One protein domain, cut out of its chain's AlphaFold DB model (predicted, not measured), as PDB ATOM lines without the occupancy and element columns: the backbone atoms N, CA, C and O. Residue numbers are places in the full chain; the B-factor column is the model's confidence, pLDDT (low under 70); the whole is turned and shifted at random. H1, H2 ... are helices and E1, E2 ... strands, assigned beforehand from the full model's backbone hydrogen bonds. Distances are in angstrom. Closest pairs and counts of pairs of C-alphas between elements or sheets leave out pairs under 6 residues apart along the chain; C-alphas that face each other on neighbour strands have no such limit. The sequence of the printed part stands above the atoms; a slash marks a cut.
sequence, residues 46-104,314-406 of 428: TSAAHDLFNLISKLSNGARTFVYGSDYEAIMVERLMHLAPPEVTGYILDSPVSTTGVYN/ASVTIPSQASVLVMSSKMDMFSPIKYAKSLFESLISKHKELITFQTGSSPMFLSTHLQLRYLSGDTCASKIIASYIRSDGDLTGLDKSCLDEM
ATOM      1  N   THR A  46     197.550 148.231 151.586       96.12
ATOM      2  CA  THR A  46     198.016 147.103 152.404       96.12
ATOM      3  C   THR A  46     199.401 147.348 152.990       96.12
ATOM      4  O   THR A  46     199.616 147.086 154.172       96.12
ATOM      5  N   SER A  47     200.348 147.863 152.200       96.62
ATOM      6  CA  SER A  47     201.663 148.248 152.724       96.62
ATOM      7  C   SER A  47     201.536 149.348 153.778       96.62
ATOM      8  O   SER A  47     202.100 149.206 154.860       96.62
ATOM      9  N   ALA A  48     200.702 150.360 153.525       96.31
ATOM     10  CA  ALA A  48     200.410 151.407 154.503       96.31
ATOM     11  C   ALA A  48     199.787 150.844 155.799       96.31
ATOM     12  O   ALA A  48     200.154 151.256 156.898       96.31
ATOM     13  N   ALA A  49     198.906 149.843 155.703       97.75
ATOM     14  CA  ALA A  49     198.343 149.171 156.871       97.75
ATOM     15  C   ALA A  49     199.384 148.374 157.672       97.75
ATOM     16  O   ALA A  49     199.328 148.360 158.901       97.75
ATOM     17  N   HIS A  50     200.358 147.740 157.011       97.81
ATOM     18  CA  HIS A  50     201.487 147.101 157.694       97.81
ATOM     19  C   HIS A  50     202.385 148.119 158.407       97.81
ATOM     20  O   HIS A  50     202.830 147.863 159.529       97.81
ATOM     21  N   ASP A  51     202.629 149.280 157.799       97.69
ATOM     22  CA  ASP A  51     203.366 150.368 158.445       97.69
ATOM     23  C   ASP A  51     202.617 150.874 159.681       97.69
ATOM     24  O   ASP A  51     203.203 150.972 160.762       97.69
ATOM     25  N   LEU A  52     201.305 151.098 159.562       97.12
ATOM     26  CA  LEU A  52     200.459 151.524 160.673       97.12
ATOM     27  C   LEU A  52     200.402 150.475 161.795       97.12
ATOM     28  O   LEU A  52     200.545 150.835 162.960       97.12
ATOM     29  N   PHE A  53     200.294 149.184 161.467       97.12
ATOM     30  CA  PHE A  53     200.392 148.088 162.440       97.12
ATOM     31  C   PHE A  53     201.698 148.170 163.245       97.12
ATOM     32  O   PHE A  53     201.691 148.148 164.477       97.12
ATOM     33  N   ASN A  54     202.831 148.328 162.553       96.44
ATOM     34  CA  ASN A  54     204.144 148.425 163.188       96.44
ATOM     35  C   ASN A  54     204.273 149.685 164.056       96.44
ATOM     36  O   ASN A  54     204.879 149.629 165.127       96.44
ATOM     37  N   LEU A  55     203.713 150.816 163.619       95.88
ATOM     38  CA  LEU A  55     203.696 152.056 164.393       95.88
ATOM     39  C   LEU A  55     202.861 151.902 165.664       95.88
ATOM     40  O   LEU A  55     203.354 152.228 166.740       95.88
ATOM     41  N   ILE A  56     201.655 151.338 165.570       95.69
ATOM     42  CA  ILE A  56     200.782 151.082 166.723       95.69
ATOM     43  C   ILE A  56     201.489 150.179 167.740       95.69
ATOM     44  O   ILE A  56     201.561 150.536 168.916       95.69
ATOM     45  N   SER A  57     202.114 149.081 167.297       92.88
ATOM     46  CA  SER A  57     202.832 148.169 168.205       92.88
ATOM     47  C   SER A  57     204.008 148.828 168.943       92.88
ATOM     48  O   SER A  57     204.391 148.398 170.027       92.88
ATOM     49  N   LYS A  58     204.600 149.884 168.364       93.75
ATOM     50  CA  LYS A  58     205.773 150.576 168.921       93.75
ATOM     51  C   LYS A  58     205.410 151.807 169.743       93.75
ATOM     52  O   LYS A  58     206.156 152.155 170.651       93.75
ATOM     53  N   LEU A  59     204.329 152.497 169.382       93.50
ATOM     54  CA  LEU A  59     204.008 153.835 169.882       93.50
ATOM     55  C   LEU A  59     202.776 153.873 170.784       93.50
ATOM     56  O   LEU A  59     202.610 154.847 171.515       93.50
ATOM     57  N   SER A  60     201.928 152.839 170.770       88.62
ATOM     58  CA  SER A  60     200.749 152.777 171.646       88.62
ATOM     59  C   SER A  60     201.123 152.817 173.128       88.62
ATOM     60  O   SER A  60     200.341 153.301 173.939       88.62
ATOM     61  N   ASN A  61     202.318 152.337 173.501       85.88
ATOM     62  CA  ASN A  61     202.788 152.255 174.889       85.88
ATOM     63  C   ASN A  61     201.783 151.542 175.820       85.88
ATOM     64  O   ASN A  61     201.636 151.907 176.985       85.88
ATOM     65  N   GLY A  62     201.060 150.543 175.297       79.81
ATOM     66  CA  GLY A  62     200.012 149.822 176.028       79.81
ATOM     67  C   GLY A  62     198.705 150.605 176.212       79.81
ATOM     68  O   GLY A  62     197.794 150.113 176.877       79.81
ATOM     69  N   ALA A  63     198.591 151.806 175.637       87.62
ATOM     70  CA  ALA A  63     197.346 152.554 175.599       87.62
ATOM     71  C   ALA A  63     196.376 151.964 174.569       87.62
ATOM     72  O   ALA A  63     196.765 151.435 173.524       87.62
ATOM     73  N   ARG A  64     195.085 152.120 174.861       87.62
ATOM     74  CA  ARG A  64     194.004 151.791 173.931       87.62
ATOM     75  C   ARG A  64     194.085 152.705 172.716       87.62
ATOM     76  O   ARG A  64     194.149 153.923 172.862       87.62
ATOM     77  N   THR A  65     194.096 152.107 171.530       95.81
ATOM     78  CA  THR A  65     194.261 152.828 170.266       95.81
ATOM     79  C   THR A  65     192.952 152.842 169.484       95.81
ATOM     80  O   THR A  65     192.301 151.809 169.329       95.81
ATOM     81  N   PHE A  66     192.587 154.012 168.960       97.31
ATOM     82  CA  PHE A  66     191.487 154.179 168.015       97.31
ATOM     83  C   PHE A  66     192.057 154.565 166.658       97.31
ATOM     84  O   PHE A  66     192.908 155.450 166.576       97.31
ATOM     85  N   VAL A  67     191.592 153.903 165.604       97.88
ATOM     86  CA  VAL A  67     192.038 154.175 164.237       97.88
ATOM     87  C   VAL A  67     190.894 154.821 163.478       97.88
ATOM     88  O   VAL A  67     189.848 154.206 163.293       97.88
ATOM     89  N   TYR A  68     191.098 156.062 163.058       97.38
ATOM     90  CA  TYR A  68     190.178 156.810 162.210       97.38
ATOM     91  C   TYR A  68     190.678 156.763 160.767       97.38
ATOM     92  O   TYR A  68     191.867 156.976 160.531       97.38
ATOM     93  N   GLY A  69     189.783 156.496 159.820       95.19
ATOM     94  CA  GLY A  69     190.058 156.645 158.397       95.19
ATOM     95  C   GLY A  69     188.844 157.201 157.676       95.19
ATOM     96  O   GLY A  69     187.724 156.723 157.896       95.19
ATOM     97  N   SER A  70     189.080 158.189 156.815       91.44
ATOM     98  CA  SER A  70     188.057 158.764 155.943       91.44
ATOM     99  C   SER A  70     188.296 158.483 154.465       91.44
ATOM    100  O   SER A  70     189.438 158.327 154.032       91.44
ATOM    101  N   ASP A  71     187.224 158.432 153.674       88.38
ATOM    102  CA  ASP A  71     187.293 158.199 152.227       88.38
ATOM    103  C   ASP A  71     188.116 156.948 151.879       88.38
ATOM    104  O   ASP A  71     187.831 155.850 152.361       88.38
ATOM    105  N   TYR A  72     189.153 157.096 151.047       87.12
ATOM    106  CA  TYR A  72     190.034 156.007 150.626       87.12
ATOM    107  C   TYR A  72     190.853 155.418 151.783       87.12
ATOM    108  O   TYR A  72     191.291 154.268 151.694       87.12
ATOM    109  N   GLU A  73     191.065 156.168 152.871       91.00
ATOM    110  CA  GLU A  73     191.791 155.669 154.040       91.00
ATOM    111  C   GLU A  73     191.017 154.538 154.717       91.00
ATOM    112  O   GLU A  73     191.633 153.676 155.342       91.00
ATOM    113  N   ALA A  74     189.693 154.460 154.527       92.56
ATOM    114  CA  ALA A  74     188.899 153.323 154.975       92.56
ATOM    115  C   ALA A  74     189.435 151.993 154.419       92.56
ATOM    116  O   ALA A  74     189.503 151.023 155.170       92.56
ATOM    117  N   ILE A  75     189.939 151.965 153.176       93.38
ATOM    118  CA  ILE A  75     190.593 150.776 152.606       93.38
ATOM    119  C   ILE A  75     191.797 150.384 153.466       93.38
ATOM    120  O   ILE A  75     191.932 149.223 153.839       93.38
ATOM    121  N   MET A  76     192.664 151.340 153.819       95.31
ATOM    122  CA  MET A  76     193.821 151.086 154.685       95.31
ATOM    123  C   MET A  76     193.384 150.578 156.066       95.31
ATOM    124  O   MET A  76     193.971 149.626 156.581       95.31
ATOM    125  N   VAL A  77     192.339 151.167 156.653       97.06
ATOM    126  CA  VAL A  77     191.801 150.734 157.950       97.06
ATOM    127  C   VAL A  77     191.230 149.313 157.866       97.06
ATOM    128  O   VAL A  77     191.498 148.503 158.749       97.06
ATOM    129  N   GLU A  78     190.530 148.950 156.789       95.88
ATOM    130  CA  GLU A  78     190.088 147.570 156.527       95.88
ATOM    131  C   GLU A  78     191.272 146.599 156.435       95.88
ATOM    132  O   GLU A  78     191.244 145.518 157.027       95.88
ATOM    133  N   ARG A  79     192.356 146.985 155.745       96.81
ATOM    134  CA  ARG A  79     193.587 146.176 155.698       96.81
ATOM    135  C   ARG A  79     194.211 146.018 157.080       96.81
ATOM    136  O   ARG A  79     194.625 144.913 157.421       96.81
ATOM    137  N   LEU A  80     194.219 147.066 157.901       97.94
ATOM    138  CA  LEU A  80     194.703 146.988 159.279       97.94
ATOM    139  C   LEU A  80     193.834 146.059 160.137       97.94
ATOM    140  O   LEU A  80     194.377 145.268 160.906       97.94
ATOM    141  N   MET A  81     192.509 146.090 159.968       97.56
ATOM    142  CA  MET A  81     191.596 145.176 160.661       97.56
ATOM    143  C   MET A  81     191.934 143.705 160.366       97.56
ATOM    144  O   MET A  81     191.910 142.886 161.283       97.56
ATOM    145  N   HIS A  82     192.330 143.363 159.130       96.88
ATOM    146  CA  HIS A  82     192.801 142.011 158.795       96.88
ATOM    147  C   HIS A  82     194.109 141.621 159.498       96.88
ATOM    148  O   HIS A  82     194.340 140.433 159.727       96.88
ATOM    149  N   LEU A  83     194.970 142.592 159.818       97.62
ATOM    150  CA  LEU A  83     196.201 142.366 160.585       97.62
ATOM    151  C   LEU A  83     195.936 142.233 162.090       97.62
ATOM    152  O   LEU A  83     196.794 141.723 162.807       97.62
ATOM    153  N   ALA A  84     194.755 142.658 162.550       96.69
ATOM    154  CA  ALA A  84     194.259 142.513 163.916       96.69
ATOM    155  C   ALA A  84     195.263 142.948 165.010       96.69
ATOM    156  O   ALA A  84     195.563 142.152 165.906       96.69
ATOM    157  N   PRO A  85     195.784 144.194 164.973       95.81
ATOM    158  CA  PRO A  85     196.650 144.705 166.036       95.81
ATOM    159  C   PRO A  85     195.955 144.596 167.409       95.81
ATOM    160  O   PRO A  85     194.825 145.076 167.562       95.81
ATOM    161  N   PRO A  86     196.588 143.959 168.413       94.62
ATOM    162  CA  PRO A  86     195.966 143.729 169.716       94.62
ATOM    163  C   PRO A  86     195.689 145.022 170.496       94.62
ATOM    164  O   PRO A  86     194.813 145.033 171.354       94.62
ATOM    165  N   GLU A  87     196.397 146.113 170.195       95.56
ATOM    166  CA  GLU A  87     196.271 147.405 170.879       95.56
ATOM    167  C   GLU A  87     195.083 148.245 170.387       95.56
ATOM    168  O   GLU A  87     194.700 149.221 171.039       95.56
ATOM    169  N   VAL A  88     194.493 147.892 169.239       97.31
ATOM    170  CA  VAL A  88     193.356 148.635 168.688       97.31
ATOM    171  C   VAL A  88     192.060 148.202 169.362       97.31
ATOM    172  O   VAL A  88     191.677 147.036 169.324       97.31
ATOM    173  N   THR A  89     191.379 149.180 169.956       97.19
ATOM    174  CA  THR A  89     190.108 149.031 170.679       97.19
ATOM    175  C   THR A  89     188.911 149.481 169.839       97.19
ATOM    176  O   THR A  89     187.792 149.024 170.054       97.19
ATOM    177  N   GLY A  90     189.124 150.341 168.843       98.12
ATOM    178  CA  GLY A  90     188.049 150.802 167.974       98.12
ATOM    179  C   GLY A  90     188.531 151.285 166.614       98.12
ATOM    180  O   GLY A  90     189.604 151.879 166.495       98.12
ATOM    181  N   TYR A  91     187.711 151.049 165.596       98.50
ATOM    182  CA  TYR A  91     187.906 151.560 164.242       98.50
ATOM    183  C   TYR A  91     186.766 152.516 163.893       98.50
ATOM    184  O   TYR A  91     185.599 152.191 164.105       98.50
ATOM    185  N   ILE A  92     187.096 153.683 163.346       98.50
ATOM    186  CA  ILE A  92     186.135 154.687 162.888       98.50
ATOM    187  C   ILE A  92     186.301 154.823 161.379       98.50
ATOM    188  O   ILE A  92     187.361 155.223 160.900       98.50
ATOM    189  N   LEU A  93     185.252 154.468 160.645       97.75
ATOM    190  CA  LEU A  93     185.167 154.583 159.197       97.75
ATOM    191  C   LEU A  93     184.232 155.749 158.865       97.75
ATOM    192  O   LEU A  93     183.009 155.595 158.905       97.75
ATOM    193  N   ASP A  94     184.802 156.919 158.585       95.31
ATOM    194  CA  ASP A  94     184.052 158.122 158.218       95.31
ATOM    195  C   ASP A  94     183.941 158.225 156.697       95.31
ATOM    196  O   ASP A  94     184.940 158.398 156.009       95.31
ATOM    197  N   SER A  95     182.725 158.139 156.163       93.25
ATOM    198  CA  SER A  95     182.472 158.254 154.724       93.25
ATOM    199  C   SER A  95     183.340 157.266 153.930       93.25
ATOM    200  O   SER A  95     184.149 157.676 153.099       93.25
ATOM    201  N   PRO A  96     183.263 155.952 154.220       93.44
ATOM    202  CA  PRO A  96     184.240 155.006 153.702       93.44
ATOM    203  C   PRO A  96     184.079 154.753 152.201       93.44
ATOM    204  O   PRO A  96     183.018 154.317 151.743       93.44
ATOM    205  N   VAL A  97     185.178 154.897 151.460       89.88
ATOM    206  CA  VAL A  97     185.346 154.253 150.153       89.88
ATOM    207  C   VAL A  97     185.898 152.856 150.399       89.88
ATOM    208  O   VAL A  97     186.936 152.698 151.035       89.88
ATOM    209  N   SER A  98     185.222 151.833 149.878       88.44
ATOM    210  CA  SER A  98     185.640 150.443 150.052       88.44
ATOM    211  C   SER A  98     185.549 149.644 148.761       88.44
ATOM    212  O   SER A  98     184.809 149.973 147.834       88.44
ATOM    213  N   THR A  99     186.323 148.564 148.728       85.00
ATOM    214  CA  THR A  99     186.272 147.529 147.689       85.00
ATOM    215  C   THR A  99     185.497 146.299 148.150       85.00
ATOM    216  O   THR A  99     185.363 145.365 147.367       85.00
ATOM    217  N   THR A 100     185.024 146.280 149.400       85.38
ATOM    218  CA  THR A 100     184.430 145.125 150.075       85.38
ATOM    219  C   THR A 100     182.900 145.194 150.051       85.38
ATOM    220  O   THR A 100     182.296 146.241 150.279       85.38
ATOM    221  N   GLY A 101     182.249 144.054 149.803       78.81
ATOM    222  CA  GLY A 101     180.787 143.916 149.802       78.81
ATOM    223  C   GLY A 101     180.168 144.222 148.439       78.81
ATOM    224  O   GLY A 101     179.560 143.341 147.835       78.81
ATOM    225  N   VAL A 102     180.371 145.438 147.929       82.62
ATOM    226  CA  VAL A 102     180.005 145.841 146.562       82.62
ATOM    227  C   VAL A 102     181.144 146.667 145.980       82.62
ATOM    228  O   VAL A 102     181.722 147.505 146.670       82.62
ATOM    229  N   TYR A 103     181.465 146.445 144.706       80.19
ATOM    230  CA  TYR A 103     182.488 147.228 144.026       80.19
ATOM    231  C   TYR A 103     182.036 148.684 143.868       80.19
ATOM    232  O   TYR A 103     181.111 148.965 143.114       80.19
ATOM    233  N   ASN A 104     182.702 149.598 144.572       82.62
ATOM    234  CA  ASN A 104     182.589 151.035 144.348       82.62
ATOM    235  C   ASN A 104     183.678 151.463 143.354       82.62
ATOM    236  O   ASN A 104     184.751 151.922 143.758       82.62
ATOM    237  N   ALA A 314     188.004 141.472 150.277       93.25
ATOM    238  CA  ALA A 314     187.842 140.443 151.295       93.25
ATOM    239  C   ALA A 314     187.040 140.984 152.486       93.25
ATOM    240  O   ALA A 314     187.382 142.014 153.057       93.25
ATOM    241  N   SER A 315     186.004 140.254 152.907       93.19
ATOM    242  CA  SER A 315     185.325 140.537 154.174       93.19
ATOM    243  C   SER A 315     186.287 140.371 155.347       93.19
ATOM    244  O   SER A 315     187.034 139.390 155.420       93.19
ATOM    245  N   VAL A 316     186.232 141.295 156.302       94.06
ATOM    246  CA  VAL A 316     187.069 141.266 157.503       94.06
ATOM    247  C   VAL A 316     186.261 140.861 158.731       94.06
ATOM    248  O   VAL A 316     185.126 141.296 158.933       94.06
ATOM    249  N   THR A 317     186.847 139.997 159.561       96.88
ATOM    250  CA  THR A 317     186.325 139.715 160.903       96.88
ATOM    251  C   THR A 317     186.850 140.769 161.852       96.88
ATOM    252  O   THR A 317     188.061 140.944 161.960       96.88
ATOM    253  N   ILE A 318     185.941 141.472 162.526       98.06
ATOM    254  CA  ILE A 318     186.327 142.499 163.494       98.06
ATOM    255  C   ILE A 318     187.029 141.786 164.662       98.06
ATOM    256  O   ILE A 318     186.438 140.854 165.222       98.06
ATOM    257  N   PRO A 319     188.267 142.177 165.028       97.25
ATOM    258  CA  PRO A 319     188.979 141.574 166.151       97.25
ATOM    259  C   PRO A 319     188.139 141.601 167.432       97.25
ATOM    260  O   PRO A 319     187.437 142.573 167.695       97.25
ATOM    261  N   SER A 320     188.199 140.546 168.246       96.00
ATOM    262  CA  SER A 320     187.301 140.374 169.402       96.00
ATOM    263  C   SER A 320     187.405 141.481 170.455       96.00
ATOM    264  O   SER A 320     186.449 141.708 171.190       96.00
ATOM    265  N   GLN A 321     188.561 142.139 170.536       94.94
ATOM    266  CA  GLN A 321     188.843 143.252 171.442       94.94
ATOM    267  C   GLN A 321     188.400 144.620 170.902       94.94
ATOM    268  O   GLN A 321     188.554 145.615 171.604       94.94
ATOM    269  N   ALA A 322     187.914 144.680 169.660       97.81
ATOM    270  CA  ALA A 322     187.599 145.919 168.969       97.81
ATOM    271  C   ALA A 322     186.128 145.995 168.548       97.81
ATOM    272  O   ALA A 322     185.442 144.983 168.370       97.81
ATOM    273  N   SER A 323     185.665 147.219 168.325       98.50
ATOM    274  CA  SER A 323     184.401 147.510 167.651       98.50
ATOM    275  C   SER A 323     184.621 148.424 166.441       98.50
ATOM    276  O   SER A 323     185.714 148.961 166.244       98.50
ATOM    277  N   VAL A 324     183.597 148.570 165.598       98.62
ATOM    278  CA  VAL A 324     183.649 149.436 164.410       98.62
ATOM    279  C   VAL A 324     182.488 150.426 164.412       98.62
ATOM    280  O   VAL A 324     181.325 150.027 164.420       98.62
ATOM    281  N   LEU A 325     182.804 151.714 164.343       98.62
ATOM    282  CA  LEU A 325     181.851 152.785 164.078       98.62
ATOM    283  C   LEU A 325     181.957 153.187 162.605       98.62
ATOM    284  O   LEU A 325     182.998 153.665 162.163       98.62
ATOM    285  N   VAL A 326     180.880 153.015 161.846       98.12
ATOM    286  CA  VAL A 326     180.763 153.496 160.467       98.12
ATOM    287  C   VAL A 326     179.875 154.731 160.458       98.12
ATOM    288  O   VAL A 326     178.828 154.753 161.098       98.12
ATOM    289  N   MET A 327     180.271 155.762 159.725       97.38
ATOM    290  CA  MET A 327     179.522 157.008 159.589       97.38
ATOM    291  C   MET A 327     179.392 157.363 158.114       97.38
ATOM    292  O   MET A 327     180.365 157.266 157.375       97.38
ATOM    293  N   SER A 328     178.204 157.755 157.659       95.19
ATOM    294  CA  SER A 328     177.991 158.194 156.272       95.19
ATOM    295  C   SER A 328     176.715 159.034 156.153       95.19
ATOM    296  O   SER A 328     175.841 158.990 157.024       95.19
ATOM    297  N   SER A 329     176.596 159.813 155.080       91.31
ATOM    298  CA  SER A 329     175.459 160.693 154.800       91.31
ATOM    299  C   SER A 329     174.714 160.252 153.545       91.31
ATOM    300  O   SER A 329     175.300 159.760 152.582       91.31
ATOM    301  N   LYS A 330     173.396 160.481 153.518       87.94
ATOM    302  CA  LYS A 330     172.584 160.305 152.300       87.94
ATOM    303  C   LYS A 330     172.945 161.282 151.174       87.94
ATOM    304  O   LYS A 330     172.552 161.036 150.042       87.94
ATOM    305  N   MET A 331     173.641 162.373 151.490       85.75
ATOM    306  CA  MET A 331     174.038 163.421 150.541       85.75
ATOM    307  C   MET A 331     175.542 163.407 150.243       85.75
ATOM    308  O   MET A 331     176.066 164.359 149.670       85.75
ATOM    309  N   ASP A 332     176.249 162.353 150.648       87.75
ATOM    310  CA  ASP A 332     177.667 162.209 150.358       87.75
ATOM    311  C   ASP A 332     177.883 161.657 148.945       87.75
ATOM    312  O   ASP A 332     177.607 160.488 148.671       87.75
ATOM    313  N   MET A 333     178.371 162.508 148.043       85.44
ATOM    314  CA  MET A 333     178.670 162.109 146.666       85.44
ATOM    315  C   MET A 333     180.026 161.414 146.509       85.44
ATOM    316  O   MET A 333     180.234 160.742 145.505       85.44
ATOM    317  N   PHE A 334     180.958 161.579 147.455       83.62
ATOM    318  CA  PHE A 334     182.277 160.946 147.374       83.62
ATOM    319  C   PHE A 334     182.229 159.506 147.879       83.62
ATOM    320  O   PHE A 334     182.806 158.614 147.254       83.62
ATOM    321  N   SER A 335     181.445 159.276 148.935       85.81
ATOM    322  CA  SER A 335     181.251 157.958 149.543       85.81
ATOM    323  C   SER A 335     179.769 157.665 149.803       85.81
ATOM    324  O   SER A 335     179.312 157.680 150.953       85.81
ATOM    325  N   PRO A 336     178.988 157.360 148.746       87.44
ATOM    326  CA  PRO A 336     177.551 157.150 148.865       87.44
ATOM    327  C   PRO A 336     177.167 156.113 149.914       87.44
ATOM    328  O   PRO A 336     177.723 155.011 149.975       87.44
ATOM    329  N   ILE A 337     176.109 156.423 150.666       90.62
ATOM    330  CA  ILE A 337     175.603 155.595 151.767       90.62
ATOM    331  C   ILE A 337     175.335 154.132 151.379       90.62
ATOM    332  O   ILE A 337     175.450 153.243 152.223       90.62
ATOM    333  N   LYS A 338     175.000 153.840 150.113       91.06
ATOM    334  CA  LYS A 338     174.788 152.460 149.635       91.06
ATOM    335  C   LYS A 338     176.048 151.594 149.754       91.06
ATOM    336  O   LYS A 338     175.952 150.425 150.135       91.06
ATOM    337  N   TYR A 339     177.226 152.169 149.509       91.00
ATOM    338  CA  TYR A 339     178.500 151.462 149.640       91.00
ATOM    339  C   TYR A 339     178.919 151.342 151.103       91.00
ATOM    340  O   TYR A 339     179.330 150.264 151.519       91.00
ATOM    341  N   ALA A 340     178.707 152.383 151.915       93.81
ATOM    342  CA  ALA A 340     178.951 152.309 153.357       93.81
ATOM    343  C   ALA A 340     178.075 151.240 154.041       93.81
ATOM    344  O   ALA A 340     178.559 150.502 154.897       93.81
ATOM    345  N   LYS A 341     176.805 151.099 153.629       95.00
ATOM    346  CA  LYS A 341     175.915 150.011 154.075       95.00
ATOM    347  C   LYS A 341     176.424 148.637 153.648       95.00
ATOM    348  O   LYS A 341     176.481 147.737 154.478       95.00
ATOM    349  N   SER A 342     176.833 148.494 152.388       94.12
ATOM    350  CA  SER A 342     177.372 147.232 151.862       94.12
ATOM    351  C   SER A 342     178.647 146.809 152.601       94.12
ATOM    352  O   SER A 342     178.771 145.657 153.022       94.12
ATOM    353  N   LEU A 343     179.561 147.756 152.840       94.50
ATOM    354  CA  LEU A 343     180.736 147.550 153.684       94.50
ATOM    355  C   LEU A 343     180.313 147.127 155.090       94.50
ATOM    356  O   LEU A 343     180.742 146.075 155.560       94.50
ATOM    357  N   PHE A 344     179.443 147.906 155.741       96.50
ATOM    358  CA  PHE A 344     178.961 147.628 157.090       96.50
ATOM    359  C   PHE A 344     178.397 146.211 157.202       96.50
ATOM    360  O   PHE A 344     178.776 145.489 158.119       96.50
ATOM    361  N   GLU A 345     177.546 145.781 156.272       96.06
ATOM    362  CA  GLU A 345     176.965 144.436 156.241       96.06
ATOM    363  C   GLU A 345     178.029 143.345 156.085       96.06
ATOM    364  O   GLU A 345     177.960 142.332 156.784       96.06
ATOM    365  N   SER A 346     179.054 143.585 155.261       95.12
ATOM    366  CA  SER A 346     180.141 142.636 154.995       95.12
ATOM    367  C   SER A 346     181.097 142.398 156.178       95.12
ATOM    368  O   SER A 346     181.774 141.369 156.212       95.12
ATOM    369  N   LEU A 347     181.161 143.316 157.155       96.31
ATOM    370  CA  LEU A 347     181.996 143.164 158.354       96.31
ATOM    371  C   LEU A 347     181.483 142.015 159.236       96.31
ATOM    372  O   LEU A 347     180.319 141.994 159.642       96.31
ATOM    373  N   ILE A 348     182.345 141.076 159.618       96.88
ATOM    374  CA  ILE A 348     181.944 139.902 160.405       96.88
ATOM    375  C   ILE A 348     182.138 140.201 161.896       96.88
ATOM    376  O   ILE A 348     183.224 140.016 162.436       96.88
ATOM    377  N   SER A 349     181.088 140.702 162.551       95.69
ATOM    378  CA  SER A 349     180.887 140.762 164.013       95.69
ATOM    379  C   SER A 349     179.559 141.472 164.312       95.69
ATOM    380  O   SER A 349     178.974 142.113 163.436       95.69
ATOM    381  N   LYS A 350     179.087 141.378 165.560       94.12
ATOM    382  CA  LYS A 350     177.999 142.220 166.085       94.12
ATOM    383  C   LYS A 350     178.502 143.523 166.720       94.12
ATOM    384  O   LYS A 350     177.697 144.421 166.926       94.12
ATOM    385  N   HIS A 351     179.799 143.649 167.008       97.25
ATOM    386  CA  HIS A 351     180.404 144.860 167.581       97.25
ATOM    387  C   HIS A 351     180.648 145.924 166.503       97.25
ATOM    388  O   HIS A 351     181.775 146.353 166.269       97.25
ATOM    389  N   LYS A 352     179.585 146.313 165.801       98.25
ATOM    390  CA  LYS A 352     179.620 147.352 164.775       98.25
ATOM    391  C   LYS A 352     178.346 148.183 164.807       98.25
ATOM    392  O   LYS A 352     177.266 147.638 165.026       98.25
ATOM    393  N   GLU A 353     178.463 149.476 164.532       98.44
ATOM    394  CA  GLU A 353     177.311 150.358 164.349       98.44
ATOM    395  C   GLU A 353     177.500 151.292 163.149       98.44
ATOM    396  O   GLU A 353     178.603 151.771 162.905       98.44
ATOM    397  N   LEU A 354     176.418 151.540 162.403       98.12
ATOM    398  CA  LEU A 354     176.362 152.505 161.308       98.12
ATOM    399  C   LEU A 354     175.499 153.704 161.712       98.12
ATOM    400  O   LEU A 354     174.288 153.570 161.892       98.12
ATOM    401  N   ILE A 355     176.106 154.886 161.763       97.75
ATOM    402  CA  ILE A 355     175.414 156.166 161.904       97.75
ATOM    403  C   ILE A 355     175.159 156.747 160.518       97.75
ATOM    404  O   ILE A 355     176.078 156.917 159.716       97.75
ATOM    405  N   THR A 356     173.894 157.055 160.234       95.38
ATOM    406  CA  THR A 356     173.480 157.677 158.972       95.38
ATOM    407  C   THR A 356     173.011 159.106 159.210       95.38
ATOM    408  O   THR A 356     172.003 159.325 159.882       95.38
ATOM    409  N   PHE A 357     173.688 160.068 158.591       91.88
ATOM    410  CA  PHE A 357     173.265 161.464 158.568       91.88
ATOM    411  C   PHE A 357     172.320 161.725 157.387       91.88
ATOM    412  O   PHE A 357     172.427 161.110 156.322       91.88
ATOM    413  N   GLN A 358     171.364 162.644 157.562       85.75
ATOM    414  CA  GLN A 358     170.495 163.064 156.452       85.75
ATOM    415  C   GLN A 358     171.205 164.019 155.492       85.75
ATOM    416  O   GLN A 358     170.838 164.067 154.322       85.75
ATOM    417  N   THR A 359     172.173 164.787 155.995       82.44
ATOM    418  CA  THR A 359     172.935 165.810 155.277       82.44
ATOM    419  C   THR A 359     174.402 165.749 155.702       82.44
ATOM    420  O   THR A 359     174.730 165.141 156.720       82.44
ATOM    421  N   GLY A 360     175.276 166.373 154.914       83.44
ATOM    422  CA  GLY A 360     176.729 166.313 155.083       83.44
ATOM    423  C   GLY A 360     177.391 165.676 153.865       83.44
ATOM    424  O   GLY A 360     176.756 164.903 153.143       83.44
ATOM    425  N   SER A 361     178.649 166.021 153.645       83.19
ATOM    426  CA  SER A 361     179.508 165.503 152.579       83.19
ATOM    427  C   SER A 361     180.836 165.034 153.159       83.19
ATOM    428  O   SER A 361     181.218 165.469 154.245       83.19
ATOM    429  N   SER A 362     181.515 164.104 152.496       84.25
ATOM    430  CA  SER A 362     182.746 163.564 153.064       84.25
ATOM    431  C   SER A 362     183.812 164.650 153.341       84.25
ATOM    432  O   SER A 362     184.002 165.530 152.489       84.25
ATOM    433  N   PRO A 363     184.515 164.614 154.497       87.50
ATOM    434  CA  PRO A 363     184.290 163.728 155.649       87.50
ATOM    435  C   PRO A 363     183.190 164.252 156.590       87.50
ATOM    436  O   PRO A 363     183.066 165.461 156.822       87.50
ATOM    437  N   MET A 364     182.418 163.350 157.212       88.94
ATOM    438  CA  MET A 364     181.311 163.710 158.113       88.94
ATOM    439  C   MET A 364     181.787 164.527 159.308       88.94
ATOM    440  O   MET A 364     181.077 165.435 159.757       88.94
ATOM    441  N   PHE A 365     182.993 164.228 159.799       87.81
ATOM    442  CA  PHE A 365     183.653 164.951 160.879       87.81
ATOM    443  C   PHE A 365     183.678 166.469 160.649       87.81
ATOM    444  O   PHE A 365     183.557 167.221 161.616       87.81
ATOM    445  N   LEU A 366     183.766 166.928 159.394       84.44
ATOM    446  CA  LEU A 366     183.855 168.348 159.035       84.44
ATOM    447  C   LEU A 366     182.579 168.933 158.424       84.44
ATOM    448  O   LEU A 366     182.533 170.136 158.202       84.44
ATOM    449  N   SER A 367     181.563 168.126 158.119       83.12
ATOM    450  CA  SER A 367     180.422 168.583 157.309       83.12
ATOM    451  C   SER A 367     179.063 168.464 157.994       83.12
ATOM    452  O   SER A 367     178.089 169.073 157.546       83.12
ATOM    453  N   THR A 368     178.975 167.719 159.099       87.56
ATOM    454  CA  THR A 368     177.725 167.490 159.845       87.56
ATOM    455  C   THR A 368     177.438 168.605 160.858       87.56
ATOM    456  O   THR A 368     177.248 168.371 162.052       87.56
ATOM    457  N   HIS A 369     177.440 169.855 160.389       83.94
ATOM    458  CA  HIS A 369     177.145 171.020 161.223       83.94
ATOM    459  C   HIS A 369     175.667 171.066 161.630       83.94
ATOM    460  O   HIS A 369     174.770 170.883 160.807       83.94
ATOM    461  N   LEU A 370     175.421 171.409 162.894       81.31
ATOM    462  CA  LEU A 370     174.071 171.567 163.446       81.31
ATOM    463  C   LEU A 370     173.361 172.823 162.910       81.31
ATOM    464  O   LEU A 370     172.139 172.921 162.956       81.31
ATOM    465  N   GLN A 371     174.112 173.781 162.356       73.31
ATOM    466  CA  GLN A 371     173.576 174.979 161.713       73.31
ATOM    467  C   GLN A 371     174.244 175.213 160.354       73.31
ATOM    468  O   GLN A 371     175.441 175.454 160.270       73.31
ATOM    469  N   LEU A 372     173.456 175.213 159.273       64.81
ATOM    470  CA  LEU A 372     173.979 175.333 157.899       64.81
ATOM    471  C   LEU A 372     174.523 176.732 157.551       64.81
ATOM    472  O   LEU A 372     175.259 176.870 156.580       64.81
ATOM    473  N   ARG A 373     174.154 177.769 158.319       59.38
ATOM    474  CA  ARG A 373     174.556 179.171 158.074       59.38
ATOM    475  C   ARG A 373     175.746 179.639 158.916       59.38
ATOM    476  O   ARG A 373     176.315 180.682 158.607       59.38
ATOM    477  N   TYR A 374     176.121 178.883 159.947       59.00
ATOM    478  CA  TYR A 374     177.208 179.217 160.866       59.00
ATOM    479  C   TYR A 374     178.111 177.996 161.027       59.00
ATOM    480  O   TYR A 374     177.766 177.054 161.733       59.00
ATOM    481  N   LEU A 375     179.272 178.013 160.368       61.88
ATOM    482  CA  LEU A 375     180.254 176.919 160.419       61.88
ATOM    483  C   LEU A 375     181.116 176.945 161.698       61.88
ATOM    484  O   LEU A 375     182.287 176.578 161.664       61.88
ATOM    485  N   SER A 376     180.571 177.405 162.825       55.84
ATOM    486  CA  SER A 376     181.284 177.459 164.102       55.84
ATOM    487  C   SER A 376     180.772 176.385 165.068       55.84
ATOM    488  O   SER A 376     179.571 176.149 165.182       55.84
ATOM    489  N   GLY A 377     181.698 175.729 165.774       65.00
ATOM    490  CA  GLY A 377     181.396 174.727 166.804       65.00
ATOM    491  C   GLY A 377     181.550 173.265 166.367       65.00
ATOM    492  O   GLY A 377     181.975 172.968 165.252       65.00
ATOM    493  N   ASP A 378     181.225 172.356 167.290       78.25
ATOM    494  CA  ASP A 378     181.323 170.905 167.104       78.25
ATOM    495  C   ASP A 378     180.303 170.389 166.074       78.25
ATOM    496  O   ASP A 378     179.129 170.771 166.093       78.25
ATOM    497  N   THR A 379     180.729 169.471 165.202       90.31
ATOM    498  CA  THR A 379     179.829 168.738 164.301       90.31
ATOM    499  C   THR A 379     179.140 167.594 165.047       90.31
ATOM    500  O   THR A 379     179.601 167.129 166.091       90.31
ATOM    501  N   CYS A 380     178.016 167.100 164.529       93.44
ATOM    502  CA  CYS A 380     177.364 165.945 165.145       93.44
ATOM    503  C   CYS A 380     178.267 164.698 165.080       93.44
ATOM    504  O   CYS A 380     178.403 163.980 166.069       93.44
ATOM    505  N   ALA A 381     178.974 164.486 163.966       94.56
ATOM    506  CA  ALA A 381     179.953 163.408 163.851       94.56
ATOM    507  C   ALA A 381     181.096 163.530 164.874       94.56
ATOM    508  O   ALA A 381     181.473 162.521 165.471       94.56
ATOM    509  N   SER A 382     181.615 164.738 165.145       94.25
ATOM    510  CA  SER A 382     182.666 164.910 166.158       94.25
ATOM    511  C   SER A 382     182.166 164.578 167.569       94.25
ATOM    512  O   SER A 382     182.878 163.907 168.321       94.25
ATOM    513  N   LYS A 383     180.925 164.953 167.916       95.12
ATOM    514  CA  LYS A 383     180.281 164.580 169.191       95.12
ATOM    515  C   LYS A 383     180.136 163.061 169.332       95.12
ATOM    516  O   LYS A 383     180.506 162.506 170.370       95.12
ATOM    517  N   ILE A 384     179.675 162.384 168.278       97.50
ATOM    518  CA  ILE A 384     179.521 160.922 168.253       97.50
ATOM    519  C   ILE A 384     180.882 160.234 168.412       97.50
ATOM    520  O   ILE A 384     181.024 159.387 169.294       97.50
ATOM    521  N   ILE A 385     181.903 160.631 167.642       96.94
ATOM    522  CA  ILE A 385     183.267 160.086 167.772       96.94
ATOM    523  C   ILE A 385     183.811 160.303 169.187       96.94
ATOM    524  O   ILE A 385     184.370 159.384 169.785       96.94
ATOM    525  N   ALA A 386     183.628 161.495 169.757       96.50
ATOM    526  CA  ALA A 386     184.077 161.776 171.114       96.50
ATOM    527  C   ALA A 386     183.390 160.860 172.142       96.50
ATOM    528  O   ALA A 386     184.054 160.369 173.053       96.50
ATOM    529  N   SER A 387     182.086 160.596 171.995       97.81
ATOM    530  CA  SER A 387     181.358 159.655 172.862       97.81
ATOM    531  C   SER A 387     181.837 158.208 172.700       97.81
ATOM    532  O   SER A 387     182.003 157.508 173.697       97.81
ATOM    533  N   TYR A 388     182.157 157.791 171.470       98.06
ATOM    534  CA  TYR A 388     182.693 156.466 171.155       98.06
ATOM    535  C   TYR A 388     184.051 156.228 171.823       98.06
ATOM    536  O   TYR A 388     184.264 155.205 172.473       98.06
ATOM    537  N   ILE A 389     184.950 157.213 171.718       97.00
ATOM    538  CA  ILE A 389     186.282 157.165 172.332       97.00
ATOM    539  C   ILE A 389     186.174 157.194 173.861       97.00
ATOM    540  O   ILE A 389     186.831 156.406 174.534       97.00
ATOM    541  N   ARG A 390     185.332 158.071 174.428       96.88
ATOM    542  CA  ARG A 390     185.120 158.160 175.889       96.88
ATOM    543  C   ARG A 390     184.498 156.898 176.481       96.88
ATOM    544  O   ARG A 390     184.724 156.621 177.654       96.88
ATOM    545  N   SER A 391     183.737 156.159 175.681       96.81
ATOM    546  CA  SER A 391     183.133 154.880 176.062       96.81
ATOM    547  C   SER A 391     184.044 153.690 175.757       96.81
ATOM    548  O   SER A 391     183.583 152.557 175.748       96.81
ATOM    549  N   ASP A 392     185.331 153.925 175.482       95.81
ATOM    550  CA  ASP A 392     186.317 152.877 175.221       95.81
ATOM    551  C   ASP A 392     185.921 151.924 174.077       95.81
ATOM    552  O   ASP A 392     186.215 150.731 174.110       95.81
ATOM    553  N   GLY A 393     185.240 152.451 173.057       96.56
ATOM    554  CA  GLY A 393     184.738 151.663 171.937       96.56
ATOM    555  C   GLY A 393     183.428 150.919 172.219       96.56
ATOM    556  O   GLY A 393     182.962 150.168 171.360       96.56
ATOM    557  N   ASP A 394     182.796 151.107 173.378       97.12
ATOM    558  CA  ASP A 394     181.468 150.556 173.646       97.12
ATOM    559  C   ASP A 394     180.400 151.306 172.835       97.12
ATOM    560  O   ASP A 394     180.096 152.477 173.073       97.12
ATOM    561  N   LEU A 395     179.808 150.604 171.870       97.62
ATOM    562  CA  LEU A 395     178.777 151.142 170.981       97.62
ATOM    563  C   LEU A 395     177.471 151.477 171.720       97.62
ATOM    564  O   LEU A 395     176.699 152.314 171.258       97.62
ATOM    565  N   THR A 396     177.224 150.868 172.884       96.75
ATOM    566  CA  THR A 396     176.051 151.190 173.710       96.75
ATOM    567  C   THR A 396     176.185 152.545 174.411       96.75
ATOM    568  O   THR A 396     175.171 153.146 174.762       96.75
ATOM    569  N   GLY A 397     177.416 153.054 174.549       96.06
ATOM    570  CA  GLY A 397     177.730 154.361 175.131       96.06
ATOM    571  C   GLY A 397     177.716 155.528 174.136       96.06
ATOM    572  O   GLY A 397     178.067 156.647 174.506       96.06
ATOM    573  N   LEU A 398     177.332 155.295 172.876       97.38
ATOM    574  CA  LEU A 398     177.267 156.349 171.865       97.38
ATOM    575  C   LEU A 398     176.193 157.392 172.199       97.38
ATOM    576  O   LEU A 398     175.003 157.076 172.269       97.38
ATOM    577  N   ASP A 399     176.605 158.654 172.298       96.75
ATOM    578  CA  ASP A 399     175.695 159.794 172.392       96.75
ATOM    579  C   ASP A 399     175.269 160.230 170.986       96.75
ATOM    580  O   ASP A 399     176.049 160.801 170.224       96.75
ATOM    581  N   LYS A 400     174.012 159.937 170.650       95.94
ATOM    582  CA  LYS A 400     173.397 160.206 169.341       95.94
ATOM    583  C   LYS A 400     172.417 161.378 169.384       95.94
ATOM    584  O   LYS A 400     171.753 161.633 168.384       95.94
ATOM    585  N   SER A 401     172.324 162.089 170.512       94.94
ATOM    586  CA  SER A 401     171.360 163.184 170.716       94.94
ATOM    587  C   SER A 401     171.474 164.286 169.659       94.94
ATOM    588  O   SER A 401     170.469 164.834 169.216       94.94
ATOM    589  N   CYS A 402     172.687 164.543 169.162       92.69
ATOM    590  CA  CYS A 402     172.913 165.535 168.117       92.69
ATOM    591  C   CYS A 402     172.222 165.206 166.783       92.69
ATOM    592  O   CYS A 402     172.044 166.111 165.972       92.69
ATOM    593  N   LEU A 403     171.825 163.949 166.534       92.44
ATOM    594  CA  LEU A 403     171.101 163.574 165.315       92.44
ATOM    595  C   LEU A 403     169.711 164.216 165.257       92.44
ATOM    596  O   LEU A 403     169.254 164.540 164.162       92.44
ATOM    597  N   ASP A 404     169.075 164.440 166.410       90.00
ATOM    598  CA  ASP A 404     167.765 165.097 166.503       90.00
ATOM    599  C   ASP A 404     167.866 166.618 166.288       90.00
ATOM    600  O   ASP A 404     166.902 167.265 165.883       90.00
ATOM    601  N   GLU A 405     169.051 167.191 166.525       88.00
ATOM    602  CA  GLU A 405     169.362 168.607 166.298       88.00
ATOM    603  C   GLU A 405     169.811 168.897 164.857       88.00
ATOM    604  O   GLU A 405     169.901 170.062 164.461       88.00
ATOM    605  N   MET A 406     170.123 167.860 164.068       84.88
ATOM    606  CA  MET A 406     170.604 168.036 162.701       84.88
ATOM    607  C   MET A 406     169.556 168.770 161.853       84.88
ATOM    608  O   MET A 406     168.367 168.434 161.891       84.88
TER     609      MET A 406
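What this domain is: This is residues 46 to 104 and 314 to 406 of the 428 residues of an uncharacterized protein of Plasmopara halstedii (UniProt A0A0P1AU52). A twisted sheet of four parallel strands forms the core, with H2 and H3 running along the strands over one face and H5 over the other. H1 packs on H2 at a steep angle by the E1 edge of the sheet, while the short helices H4 and H6 pack on H5, and the loop of residues 368 to 379 reaches far from the middle. The printed part has 152 residues with six named helices and four named strands, in the order H1 E1 H2 E2 E3 H3 E4 H4 H5 H6, and its class is mixed, helices and strands. The sheet runs E1 E2 E3 E4, all parallel. The whole is compact, with a radius of gyration of the C-alphas of 14.9 A and a rounded outline of 43 by 34 by 26 A.

How they stand to each other: H1, residues 46 to 59, comes first, and a tight link joins it to edge strand E1, residues 65 to 71. H2, residues 73 to 83, touches H1 at a steep tilt of 68 degrees, only just short of about perpendicular, the same way; their closest C-alphas, of Ala 49 and Leu 80, are 4.9 A apart. E2, residues 88 to 96, is the parallel neighbour of E1 at 12 degrees, with N 69 and O 92 within hydrogen-bond range at 2.9 A. H2 is on the sheet at a height of 8.6 A, over E1 and E2, and at 15 degrees to E1 on the local plane it runs along the strands. E1, H2 and E2 make a strand-helix-strand unit, two parallel neighbour strands with a helix between, with a right-handed crossover. E3, residues 323 to 329, is parallel to E2 at 15 degrees, with N 93 and O 325 2.8 A apart. H3, residues 337 to 346, is on the same face as H2 at a height of 9.0 A, over E3; its closest C-alpha pair with E3 is Ser 328 and Ile 337, 5.7 A. Edge strand E4, residues 352 to 357, is parallel to E3 at 17 degrees, with N 355 and O 326 2.8 A apart, and E3, H3 and E4 make a second right-handed unit. H4, residues 364 to 367, only grazes the sheet. H5, residues 380 to 390, is on the opposite face from H2 and H3 at a height of 9.2 A, over E2 and E3, giving three layers, helices on both faces of a sheet. H5 touches H4, the closest C-alphas being those of Phe 365 and Ala 381 at 5.0 A. H6, residues 402 to 405, is not on the sheet and only just touches H5, with 3 pairs of C-alphas within 8 A, the closest Cys 380 and Cys 402 at 5.4 A. H2 and H3 are apart. Every O i to N i+4 pair is within hydrogen-bond range in H1, H2, H3 and H5; H4 and H6 are too short for such a pair, and in each the one O i to N i+3 pair is within range.

Where its parts are: H1 begins at C-alpha 46 (198.016, 147.103, 152.404) and is 19.7 A long. E1 is 20.1 A, H2 15.5 A, E2 18.7 A, E3 20.5 A, H3 14.1 A, E4 16.7 A and H5 15.4 A long. E3 begins at C-alpha 323 (184.401, 147.510, 167.651). H4 and H6 are 5.0 A each, and H6 ends at C-alpha 405 (169.362, 168.607, 166.298).

The domain as a whole: The two C-alphas farthest apart, of Lys 58 and Arg 373, are 43.7 A apart. Residues 105 to 313 are not printed, and C-alphas 104 and 314 are 13.7 A apart across this cut, between E2 and E3. The links H4 to H5 and H5 to H6 are long. Mean pLDDT of the printed part is 91.6, and residues 372 to 377 are under 70.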